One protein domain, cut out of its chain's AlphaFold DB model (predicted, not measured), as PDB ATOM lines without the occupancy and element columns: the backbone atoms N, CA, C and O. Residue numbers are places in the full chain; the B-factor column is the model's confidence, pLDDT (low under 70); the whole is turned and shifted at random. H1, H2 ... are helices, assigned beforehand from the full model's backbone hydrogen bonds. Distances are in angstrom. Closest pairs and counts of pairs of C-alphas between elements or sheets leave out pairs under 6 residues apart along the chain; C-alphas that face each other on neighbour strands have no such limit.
ATOM      1  N   ILE A  15     -27.889  32.201 -20.686       49.66
ATOM      2  CA  ILE A  15     -27.927  33.096 -19.526       49.66
ATOM      3  C   ILE A  15     -29.269  33.815 -19.383       49.66
ATOM      4  O   ILE A  15     -29.814  33.819 -18.289       49.66
ATOM      5  N   CYS A  16     -29.826  34.391 -20.454       47.81
ATOM      6  CA  CYS A  16     -31.130  35.058 -20.398       47.81
ATOM      7  C   CYS A  16     -32.266  34.078 -20.083       47.81
ATOM      8  O   CYS A  16     -33.305  34.501 -19.590       47.81
ATOM      9  N   ILE A  17     -32.075  32.784 -20.363       50.38
ATOM     10  CA  ILE A  17     -33.074  31.736 -20.121       50.38
ATOM     11  C   ILE A  17     -32.895  31.101 -18.733       50.38
ATOM     12  O   ILE A  17     -33.882  30.820 -18.062       50.38
ATOM     13  N   PHE A  18     -31.655  30.874 -18.292       52.50
ATOM     14  CA  PHE A  18     -31.358  30.096 -17.089       52.50
ATOM     15  C   PHE A  18     -30.898  30.939 -15.899       52.50
ATOM     16  O   PHE A  18     -31.142  30.523 -14.771       52.50
ATOM     17  N   GLY A  19     -30.215  32.075 -16.106       58.09
ATOM     18  CA  GLY A  19     -29.714  32.975 -15.047       58.09
ATOM     19  C   GLY A  19     -28.801  32.336 -13.983       58.09
ATOM     20  O   GLY A  19     -28.337  33.016 -13.076       58.09
ATOM     21  N   ASN A  20     -28.545  31.032 -14.081       70.06
ATOM     22  CA  ASN A  20     -27.991  30.181 -13.041       70.06
ATOM     23  C   ASN A  20     -26.881  29.329 -13.662       70.06
ATOM     24  O   ASN A  20     -27.131  28.356 -14.377       70.06
ATOM     25  N   ILE A  21     -25.637  29.730 -13.412       73.50
ATOM     26  CA  ILE A  21     -24.446  29.097 -13.983       73.50
ATOM     27  C   ILE A  21     -24.279  27.641 -13.514       73.50
ATOM     28  O   ILE A  21     -24.020  26.790 -14.370       73.50
ATOM     29  N   PRO A  22     -24.525  27.294 -12.234       73.38
ATOM     30  CA  PRO A  22     -24.616  25.897 -11.819       73.38
ATOM     31  C   PRO A  22     -25.576  25.059 -12.680       73.38
ATOM     32  O   PRO A  22     -25.211  23.962 -13.104       73.38
ATOM     33  N   ALA A  23     -26.762  25.583 -13.007       76.31
ATOM     34  CA  ALA A  23     -27.713  24.884 -13.874       76.31
ATOM     35  C   ALA A  23     -27.178  24.723 -15.307       76.31
ATOM     36  O   ALA A  23     -27.261  23.636 -15.879       76.31
ATOM     37  N   ILE A  24     -26.564  25.770 -15.869       78.19
ATOM     38  CA  ILE A  24     -25.935  25.718 -17.199       78.19
ATOM     39  C   ILE A  24     -24.850  24.635 -17.245       78.19
ATOM     40  O   ILE A  24     -24.819  23.825 -18.170       78.19
ATOM     41  N   LEU A  25     -23.993  24.564 -16.228       78.31
ATOM     42  CA  LEU A  25     -22.909  23.587 -16.170       78.31
ATOM     43  C   LEU A  25     -23.406  22.156 -15.968       78.31
ATOM     44  O   LEU A  25     -22.804  21.227 -16.508       78.31
ATOM     45  N   MET A  26     -24.526  21.968 -15.262       81.94
ATOM     46  CA  MET A  26     -25.209  20.675 -15.222       81.94
ATOM     47  C   MET A  26     -25.697  20.264 -16.611       81.94
ATOM     48  O   MET A  26     -25.435  19.135 -17.015       81.94
ATOM     49  N   VAL A  27     -26.323  21.167 -17.372       83.88
ATOM     50  CA  VAL A  27     -26.783  20.880 -18.744       83.88
ATOM     51  C   VAL A  27     -25.607  20.607 -19.687       83.88
ATOM     52  O   VAL A  27     -25.687  19.731 -20.549       83.88
ATOM     53  N   MET A  28     -24.483  21.304 -19.504       83.19
ATOM     54  CA  MET A  28     -23.242  21.052 -20.242       83.19
ATOM     55  C   MET A  28     -22.542  19.749 -19.838       83.19
ATOM     56  O   MET A  28     -21.546  19.398 -20.462       83.19
ATOM     57  N   HIS A  29     -23.027  19.041 -18.811       87.12
ATOM     58  CA  HIS A  29     -22.353  17.880 -18.228       87.12
ATOM     59  C   HIS A  29     -20.912  18.205 -17.795       87.12
ATOM     60  O   HIS A  29     -20.009  17.390 -17.935       87.12
ATOM     61  N   MET A  30     -20.667  19.391 -17.237       83.50
ATOM     62  CA  MET A  30     -19.354  19.769 -16.704       83.50
ATOM     63  C   MET A  30     -19.188  19.315 -15.244       83.50
ATOM     64  O   MET A  30     -20.149  19.214 -14.471       83.50
ATOM     65  N   LYS A  31     -17.949  19.026 -14.831       79.50
ATOM     66  CA  LYS A  31     -17.620  18.594 -13.466       79.50
ATOM     67  C   LYS A  31     -17.153  19.770 -12.608       79.50
ATOM     68  O   LYS A  31     -15.992  20.169 -12.639       79.50
ATOM     69  N   GLY A  32     -18.073  20.236 -11.763       69.38
ATOM     70  CA  GLY A  32     -17.837  21.272 -10.755       69.38
ATOM     71  C   GLY A  32     -17.770  22.667 -11.369       69.38
ATOM     72  O   GLY A  32     -17.007  22.901 -12.293       69.38
ATOM     73  N   HIS A  33     -18.551  23.606 -10.842       60.31
ATOM     74  CA  HIS A  33     -18.651  24.954 -11.409       60.31
ATOM     75  C   HIS A  33     -17.495  25.891 -11.050       60.31
ATOM     76  O   HIS A  33     -17.251  26.869 -11.747       60.31
ATOM     77  N   ASN A  34     -16.706  25.513 -10.042       55.16
ATOM     78  CA  ASN A  34     -15.567  26.291  -9.548       55.16
ATOM     79  C   ASN A  34     -14.211  25.653  -9.870       55.16
ATOM     80  O   ASN A  34     -13.191  26.093  -9.339       55.16
ATOM     81  N   SER A  35     -14.176  24.576 -10.663       55.31
ATOM     82  CA  SER A  35     -12.936  23.834 -10.889       55.31
ATOM     83  C   SER A  35     -12.063  24.509 -11.953       55.31
ATOM     84  O   SER A  35     -12.545  24.949 -12.998       55.31
ATOM     85  N   PHE A  36     -10.748  24.550 -11.709       55.00
ATOM     86  CA  PHE A  36      -9.751  24.992 -12.695       55.00
ATOM     87  C   PHE A  36      -9.897  24.237 -14.026       55.00
ATOM     88  O   PHE A  36      -9.722  24.809 -15.100       55.00
ATOM     89  N   THR A  37     -10.281  22.961 -13.954       55.62
ATOM     90  CA  THR A  37     -10.483  22.098 -15.115       55.62
ATOM     91  C   THR A  37     -11.580  22.623 -16.039       55.62
ATOM     92  O   THR A  37     -11.371  22.642 -17.246       55.62
ATOM     93  N   VAL A  38     -12.704  23.127 -15.514       58.47
ATOM     94  CA  VAL A  38     -13.784  23.681 -16.354       58.47
ATOM     95  C   VAL A  38     -13.329  24.934 -17.108       58.47
ATOM     96  O   VAL A  38     -13.606  25.056 -18.299       58.47
ATOM     97  N   LEU A  39     -12.542  25.809 -16.474       59.78
ATOM     98  CA  LEU A  39     -11.968  26.990 -17.137       59.78
ATOM     99  C   LEU A  39     -10.967  26.610 -18.223       59.78
ATOM    100  O   LEU A  39     -10.994  27.160 -19.324       59.78
ATOM    101  N   HIS A  40     -10.093  25.649 -17.920       60.06
ATOM    102  CA  HIS A  40      -9.114  25.156 -18.877       60.06
ATOM    103  C   HIS A  40      -9.801  24.540 -20.103       60.06
ATOM    104  O   HIS A  40      -9.392  24.793 -21.233       60.06
ATOM    105  N   VAL A  41     -10.880  23.781 -19.899       62.34
ATOM    106  CA  VAL A  41     -11.664  23.177 -20.983       62.34
ATOM    107  C   VAL A  41     -12.360  24.241 -21.829       62.34
ATOM    108  O   VAL A  41     -12.347  24.147 -23.052       62.34
ATOM    109  N   GLN A  42     -12.942  25.268 -21.209       61.91
ATOM    110  CA  GLN A  42     -13.643  26.326 -21.938       61.91
ATOM    111  C   GLN A  42     -12.702  27.224 -22.761       61.91
ATOM    112  O   GLN A  42     -13.121  27.726 -23.796       61.91
ATOM    113  N   HIS A  43     -11.438  27.407 -22.357       63.66
ATOM    114  CA  HIS A  43     -10.500  28.292 -23.065       63.66
ATOM    115  C   HIS A  43      -9.534  27.561 -24.016       63.66
ATOM    116  O   HIS A  43      -9.243  28.057 -25.102       63.66
ATOM    117  N   ASN A  44      -9.025  26.388 -23.627       68.75
ATOM    118  CA  ASN A  44      -7.936  25.711 -24.346       68.75
ATOM    119  C   ASN A  44      -8.380  24.480 -25.150       68.75
ATOM    120  O   ASN A  44      -7.554  23.892 -25.851       68.75
ATOM    121  N   SER A  45      -9.656  24.083 -25.085       78.31
ATOM    122  CA  SER A  45     -10.170  22.938 -25.843       78.31
ATOM    123  C   SER A  45     -11.059  23.378 -27.000       78.31
ATOM    124  O   SER A  45     -11.937  24.225 -26.864       78.31
ATOM    125  N   SER A  46     -10.876  22.748 -28.161       87.12
ATOM    126  CA  SER A  46     -11.831  22.883 -29.264       87.12
ATOM    127  C   SER A  46     -13.144  22.165 -28.937       87.12
ATOM    128  O   SER A  46     -13.160  21.204 -28.165       87.12
ATOM    129  N   HIS A  47     -14.239  22.567 -29.589       86.56
ATOM    130  CA  HIS A  47     -15.535  21.887 -29.478       86.56
ATOM    131  C   HIS A  47     -15.424  20.366 -29.688       86.56
ATOM    132  O   HIS A  47     -15.947  19.585 -28.898       86.56
ATOM    133  N   ASN A  48     -14.677  19.941 -30.711       89.62
ATOM    134  CA  ASN A  48     -14.495  18.525 -31.028       89.62
ATOM    135  C   ASN A  48     -13.708  17.776 -29.949       89.62
ATOM    136  O   ASN A  48     -14.005  16.616 -29.677       89.62
ATOM    137  N   GLU A  49     -12.721  18.421 -29.322       90.44
ATOM    138  CA  GLU A  49     -11.980  17.795 -28.226       90.44
ATOM    139  C   GLU A  49     -12.874  17.595 -27.001       90.44
ATOM    140  O   GLU A  49     -12.839  16.520 -26.405       90.44
ATOM    141  N   ILE A  50     -13.726  18.577 -26.680       88.81
ATOM    142  CA  ILE A  50     -14.718  18.461 -25.600       88.81
ATOM    143  C   ILE A  50     -15.639  17.268 -25.857       88.81
ATOM    144  O   ILE A  50     -15.787  16.418 -24.984       88.81
ATOM    145  N   LEU A  51     -16.202  17.149 -27.065       91.38
ATOM    146  CA  LEU A  51     -17.068  16.019 -27.413       91.38
ATOM    147  C   LEU A  51     -16.330  14.677 -27.378       91.38
ATOM    148  O   LEU A  51     -16.878  13.680 -26.916       91.38
ATOM    149  N   ARG A  52     -15.069  14.638 -27.821       92.94
ATOM    150  CA  ARG A  52     -14.258  13.416 -27.773       92.94
ATOM    151  C   ARG A  52     -13.998  12.972 -26.335       92.94
ATOM    152  O   ARG A  52     -14.059  11.780 -26.046       92.94
ATOM    153  N   GLN A  53     -13.680  13.908 -25.445       92.44
ATOM    154  CA  GLN A  53     -13.468  13.630 -24.024       92.44
ATOM    155  C   GLN A  53     -14.769  13.214 -23.336       92.44
ATOM    156  O   GLN A  53     -14.764  12.246 -22.585       92.44
ATOM    157  N   ALA A  54     -15.879  13.878 -23.657       92.56
ATOM    158  CA  ALA A  54     -17.212  13.531 -23.184       92.56
ATOM    159  C   ALA A  54     -17.596  12.091 -23.557       92.56
ATOM    160  O   ALA A  54     -17.908  11.286 -22.687       92.56
ATOM    161  N   HIS A  55     -17.445  11.735 -24.834       94.06
ATOM    162  CA  HIS A  55     -17.727  10.387 -25.320       94.06
ATOM    163  C   HIS A  55     -16.833   9.336 -24.652       94.06
ATOM    164  O   HIS A  55     -17.295   8.246 -24.341       94.06
ATOM    165  N   LYS A  56     -15.554   9.645 -24.388       93.94
ATOM    166  CA  LYS A  56     -14.674   8.739 -23.628       93.94
ATOM    167  C   LYS A  56     -15.196   8.462 -22.221       93.94
ATOM    168  O   LYS A  56     -14.977   7.365 -21.735       93.94
ATOM    169  N   VAL A  57     -15.842   9.431 -21.575       93.62
ATOM    170  CA  VAL A  57     -16.444   9.238 -20.248       93.62
ATOM    171  C   VAL A  57     -17.709   8.384 -20.336       93.62
ATOM    172  O   VAL A  57     -17.946   7.585 -19.440       93.62
ATOM    173  N   ASP A  58     -18.485   8.498 -21.416       93.56
ATOM    174  CA  ASP A  58     -19.735   7.741 -21.578       93.56
ATOM    175  C   ASP A  58     -19.517   6.250 -21.890       93.56
ATOM    176  O   ASP A  58     -20.357   5.423 -21.543       93.56
ATOM    177  N   ILE A  59     -18.417   5.897 -22.566       94.31
ATOM    178  CA  ILE A  59     -18.184   4.527 -23.064       94.31
ATOM    179  C   ILE A  59     -17.410   3.613 -22.111       94.31
ATOM    180  O   ILE A  59     -17.145   2.470 -22.476       94.31
ATOM    181  N   VAL A  60     -16.967   4.094 -20.947       95.12
ATOM    182  CA  VAL A  60     -16.229   3.233 -20.008       95.12
ATOM    183  C   VAL A  60     -17.173   2.357 -19.195       95.12
ATOM    184  O   VAL A  60     -18.222   2.800 -18.735       95.12
ATOM    185  N   ASP A  61     -16.750   1.117 -18.956       91.69
ATOM    186  CA  ASP A  61     -17.601   0.083 -18.357       91.69
ATOM    187  C   ASP A  61     -17.813   0.239 -16.842       91.69
ATOM    188  O   ASP A  61     -18.680  -0.415 -16.264       91.69
ATOM    189  N   THR A  62     -17.007   1.068 -16.169       93.44
ATOM    190  CA  THR A  62     -17.064   1.217 -14.708       93.44
ATOM    191  C   THR A  62     -17.265   2.664 -14.290       93.44
ATOM    192  O   THR A  62     -16.618   3.581 -14.798       93.44
ATOM    193  N   GLU A  63     -18.112   2.859 -13.282       90.75
ATOM    194  CA  GLU A  63     -18.377   4.173 -12.692       90.75
ATOM    195  C   GLU A  63     -17.110   4.801 -12.087       90.75
ATOM    196  O   GLU A  63     -16.901   6.013 -12.172       90.75
ATOM    197  N   THR A  64     -16.217   3.978 -11.533       93.88
ATOM    198  CA  THR A  64     -14.925   4.427 -11.001       93.88
ATOM    199  C   THR A  64     -14.073   5.075 -12.088       93.88
ATOM    200  O   THR A  64     -13.548   6.175 -11.891       93.88
ATOM    201  N   GLU A  65     -13.965   4.429 -13.250       91.88
ATOM    202  CA  GLU A  65     -13.185   4.954 -14.367       91.88
ATOM    203  C   GLU A  65     -13.861   6.176 -15.000       91.88
ATOM    204  O   GLU A  65     -13.186   7.169 -15.280       91.88
ATOM    205  N   ALA A  66     -15.193   6.168 -15.117       91.69
ATOM    206  CA  ALA A  66     -15.960   7.325 -15.578       91.69
ATOM    207  C   ALA A  66     -15.723   8.536 -14.668       91.69
ATOM    208  O   ALA A  66     -15.421   9.632 -15.138       91.69
ATOM    209  N   SER A  67     -15.777   8.344 -13.346       91.12
ATOM    210  CA  SER A  67     -15.536   9.411 -12.376       91.12
ATOM    211  C   SER A  67     -14.097   9.925 -12.431       91.12
ATOM    212  O   SER A  67     -13.886  11.142 -12.352       91.12
ATOM    213  N   ARG A  68     -13.112   9.034 -12.622       91.12
ATOM    214  CA  ARG A  68     -11.700   9.397 -12.799       91.12
ATOM    215  C   ARG A  68     -11.506  10.264 -14.042       91.12
ATOM    216  O   ARG A  68     -10.993  11.376 -13.918       91.12
ATOM    217  N   LEU A  69     -11.969   9.800 -15.205       90.62
ATOM    218  CA  LEU A  69     -11.903  10.552 -16.462       90.62
ATOM    219  C   LEU A  69     -12.660  11.873 -16.361       90.62
ATOM    220  O   LEU A  69     -12.147  12.903 -16.790       90.62
ATOM    221  N   ALA A  70     -13.821  11.882 -15.706       89.31
ATOM    222  CA  ALA A  70     -14.585  13.100 -15.511       89.31
ATOM    223  C   ALA A  70     -13.859  14.126 -14.636       89.31
ATOM    224  O   ALA A  70     -13.985  15.327 -14.865       89.31
ATOM    225  N   THR A  71     -13.083  13.685 -13.641       87.19
ATOM    226  CA  THR A  71     -12.197  14.569 -12.861       87.19
ATOM    227  C   THR A  71     -11.053  15.096 -13.716       87.19
ATOM    228  O   THR A  71     -10.761  16.287 -13.669       87.19
ATOM    229  N   THR A  72     -10.423  14.229 -14.512       87.00
ATOM    230  CA  THR A  72      -9.299  14.603 -15.377       87.00
ATOM    231  C   THR A  72      -9.710  15.604 -16.453       87.00
ATOM    232  O   THR A  72      -9.023  16.599 -16.654       87.00
ATOM    233  N   TYR A  73     -10.826  15.351 -17.135       86.69
ATOM    234  CA  TYR A  73     -11.308  16.188 -18.232       86.69
ATOM    235  C   TYR A  73     -12.201  17.329 -17.765       86.69
ATOM    236  O   TYR A  73     -12.450  18.240 -18.538       86.69
ATOM    237  N   GLY A  74     -12.719  17.297 -16.534       86.38
ATOM    238  CA  GLY A  74     -13.711  18.273 -16.080       86.38
ATOM    239  C   GLY A  74     -15.074  18.109 -16.761       86.38
ATOM    240  O   GLY A  74     -15.893  19.020 -16.694       86.38
ATOM    241  N   ILE A  75     -15.333  16.966 -17.403       88.81
ATOM    242  CA  ILE A  75     -16.535  16.668 -18.194       88.81
ATOM    243  C   ILE A  75     -17.121  15.347 -17.696       88.81
ATOM    244  O   ILE A  75     -16.431  14.341 -17.663       88.81
ATOM    245  N   LYS A  76     -18.392  15.330 -17.305       90.12
ATOM    246  CA  LYS A  76     -19.112  14.149 -16.808       90.12
ATOM    247  C   LYS A  76     -19.651  13.233 -17.906       90.12
ATOM    248  O   LYS A  76     -20.032  12.120 -17.579       90.12
ATOM    249  N   GLY A  77     -19.726  13.698 -19.150       91.00
ATOM    250  CA  GLY A  77     -20.261  12.926 -20.271       91.00
ATOM    251  C   GLY A  77     -20.780  13.816 -21.394       91.00
ATOM    252  O   GLY A  77     -20.618  15.040 -21.346       91.00
ATOM    253  N   THR A  78     -21.405  13.222 -22.407       92.50
ATOM    254  CA  THR A  78     -21.930  13.964 -23.564       92.50
ATOM    255  C   THR A  78     -23.198  14.730 -23.203       92.50
ATOM    256  O   THR A  78     -24.219  14.159 -22.830       92.50
ATOM    257  N   SER A  79     -23.147  16.056 -23.344       91.12
ATOM    258  CA  SER A  79     -24.313  16.921 -23.154       91.12
ATOM    259  C   SER A  79     -25.309  16.779 -24.306       91.12
ATOM    260  O   SER A  79     -24.919  16.716 -25.474       91.12
ATOM    261  N   VAL A  80     -26.607  16.855 -23.997       89.88
ATOM    262  CA  VAL A  80     -27.694  16.901 -24.995       89.88
ATOM    263  C   VAL A  80     -27.530  18.051 -26.002       89.88
ATOM    264  O   VAL A  80     -27.922  17.931 -27.165       89.88
ATOM    265  N   LEU A  81     -26.882  19.146 -25.588       87.50
ATOM    266  CA  LEU A  81     -26.645  20.316 -26.434       87.50
ATOM    267  C   LEU A  81     -25.612  20.055 -27.541       87.50
ATOM    268  O   LEU A  81     -25.533  20.842 -28.478       87.50
ATOM    269  N   SER A  82     -24.871  18.942 -27.485       88.69
ATOM    270  CA  SER A  82     -23.961  18.512 -28.560       88.69
ATOM    271  C   SER A  82     -24.671  18.250 -29.891       88.69
ATOM    272  O   SER A  82     -24.058  18.352 -30.948       88.69
ATOM    273  N   THR A  83     -25.973  17.960 -29.852       88.25
ATOM    274  CA  THR A  83     -26.797  17.751 -31.052       88.25
ATOM    275  C   THR A  83     -27.099  19.050 -31.804       88.25
ATOM    276  O   THR A  83     -27.496  19.026 -32.972       88.25
ATOM    277  N   LEU A  84     -26.900  20.204 -31.160       87.25
ATOM    278  CA  LEU A  84     -27.174  21.510 -31.740       87.25
ATOM    279  C   LEU A  84     -25.947  22.010 -32.505       87.25
ATOM    280  O   LEU A  84     -24.992  22.509 -31.916       87.25
TER     281      LEU A  84
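This is residues 15 to 84 of the 230 residues of an uncharacterized protein of Fibularhizoctonia sp. CBS 109695 (UniProt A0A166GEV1). Picture a helical hairpin of H4 and H5 with H3 at its open end, and an arm of H1 and H2 reaching away from it; short H6 lies near H2 and H4. The printed part has 70 residues with six named helices, H1 to H6 in order, and no named strand: all helix. It is compact, with a radius of gyration of the C-alphas of 11.8 A and spans of 37 by 26 by 22 A.

Start at H1, residues 15 to 18: it only just touches H2, residues 21 to 27, with 3 pairs of C-alphas within 8 A, only at the corner, closest at Phe 18 and Ile 24, 7.0 A. Next, H3, residues 36 to 44, only just touches H5, residues 63 to 73, with 3 such pairs, closest at Thr 37 and Tyr 73, 6.7 A. H4, residues 47 to 58, forms a hairpin with H5, opposite ways at a shallow tilt of 19 degrees; residues 53 to 58 alone touch it, the closest C-alphas being Val 57 and Ala 66, 5.1 A. H6, residues 80 to 83, is close but not clearly touching H4. Every O i to N i+4 pair is within hydrogen-bond range in H2, H3, H4 and H5; H1 and H6 are too short for one.

Find C-alpha 15 at (-27.927, 33.096, -19.526), where H1 begins. H4 runs 16.7 A and H5 15.0 A; H6 ends at C-alpha 83, (-26.797, 17.751, -31.052).

The C-alphas farthest apart, Cys 16 and Asp 61, are 37.6 A apart. The printed part has no cut and no long link; pLDDT is under 70 at residues 15 to 19 and 32 to 44.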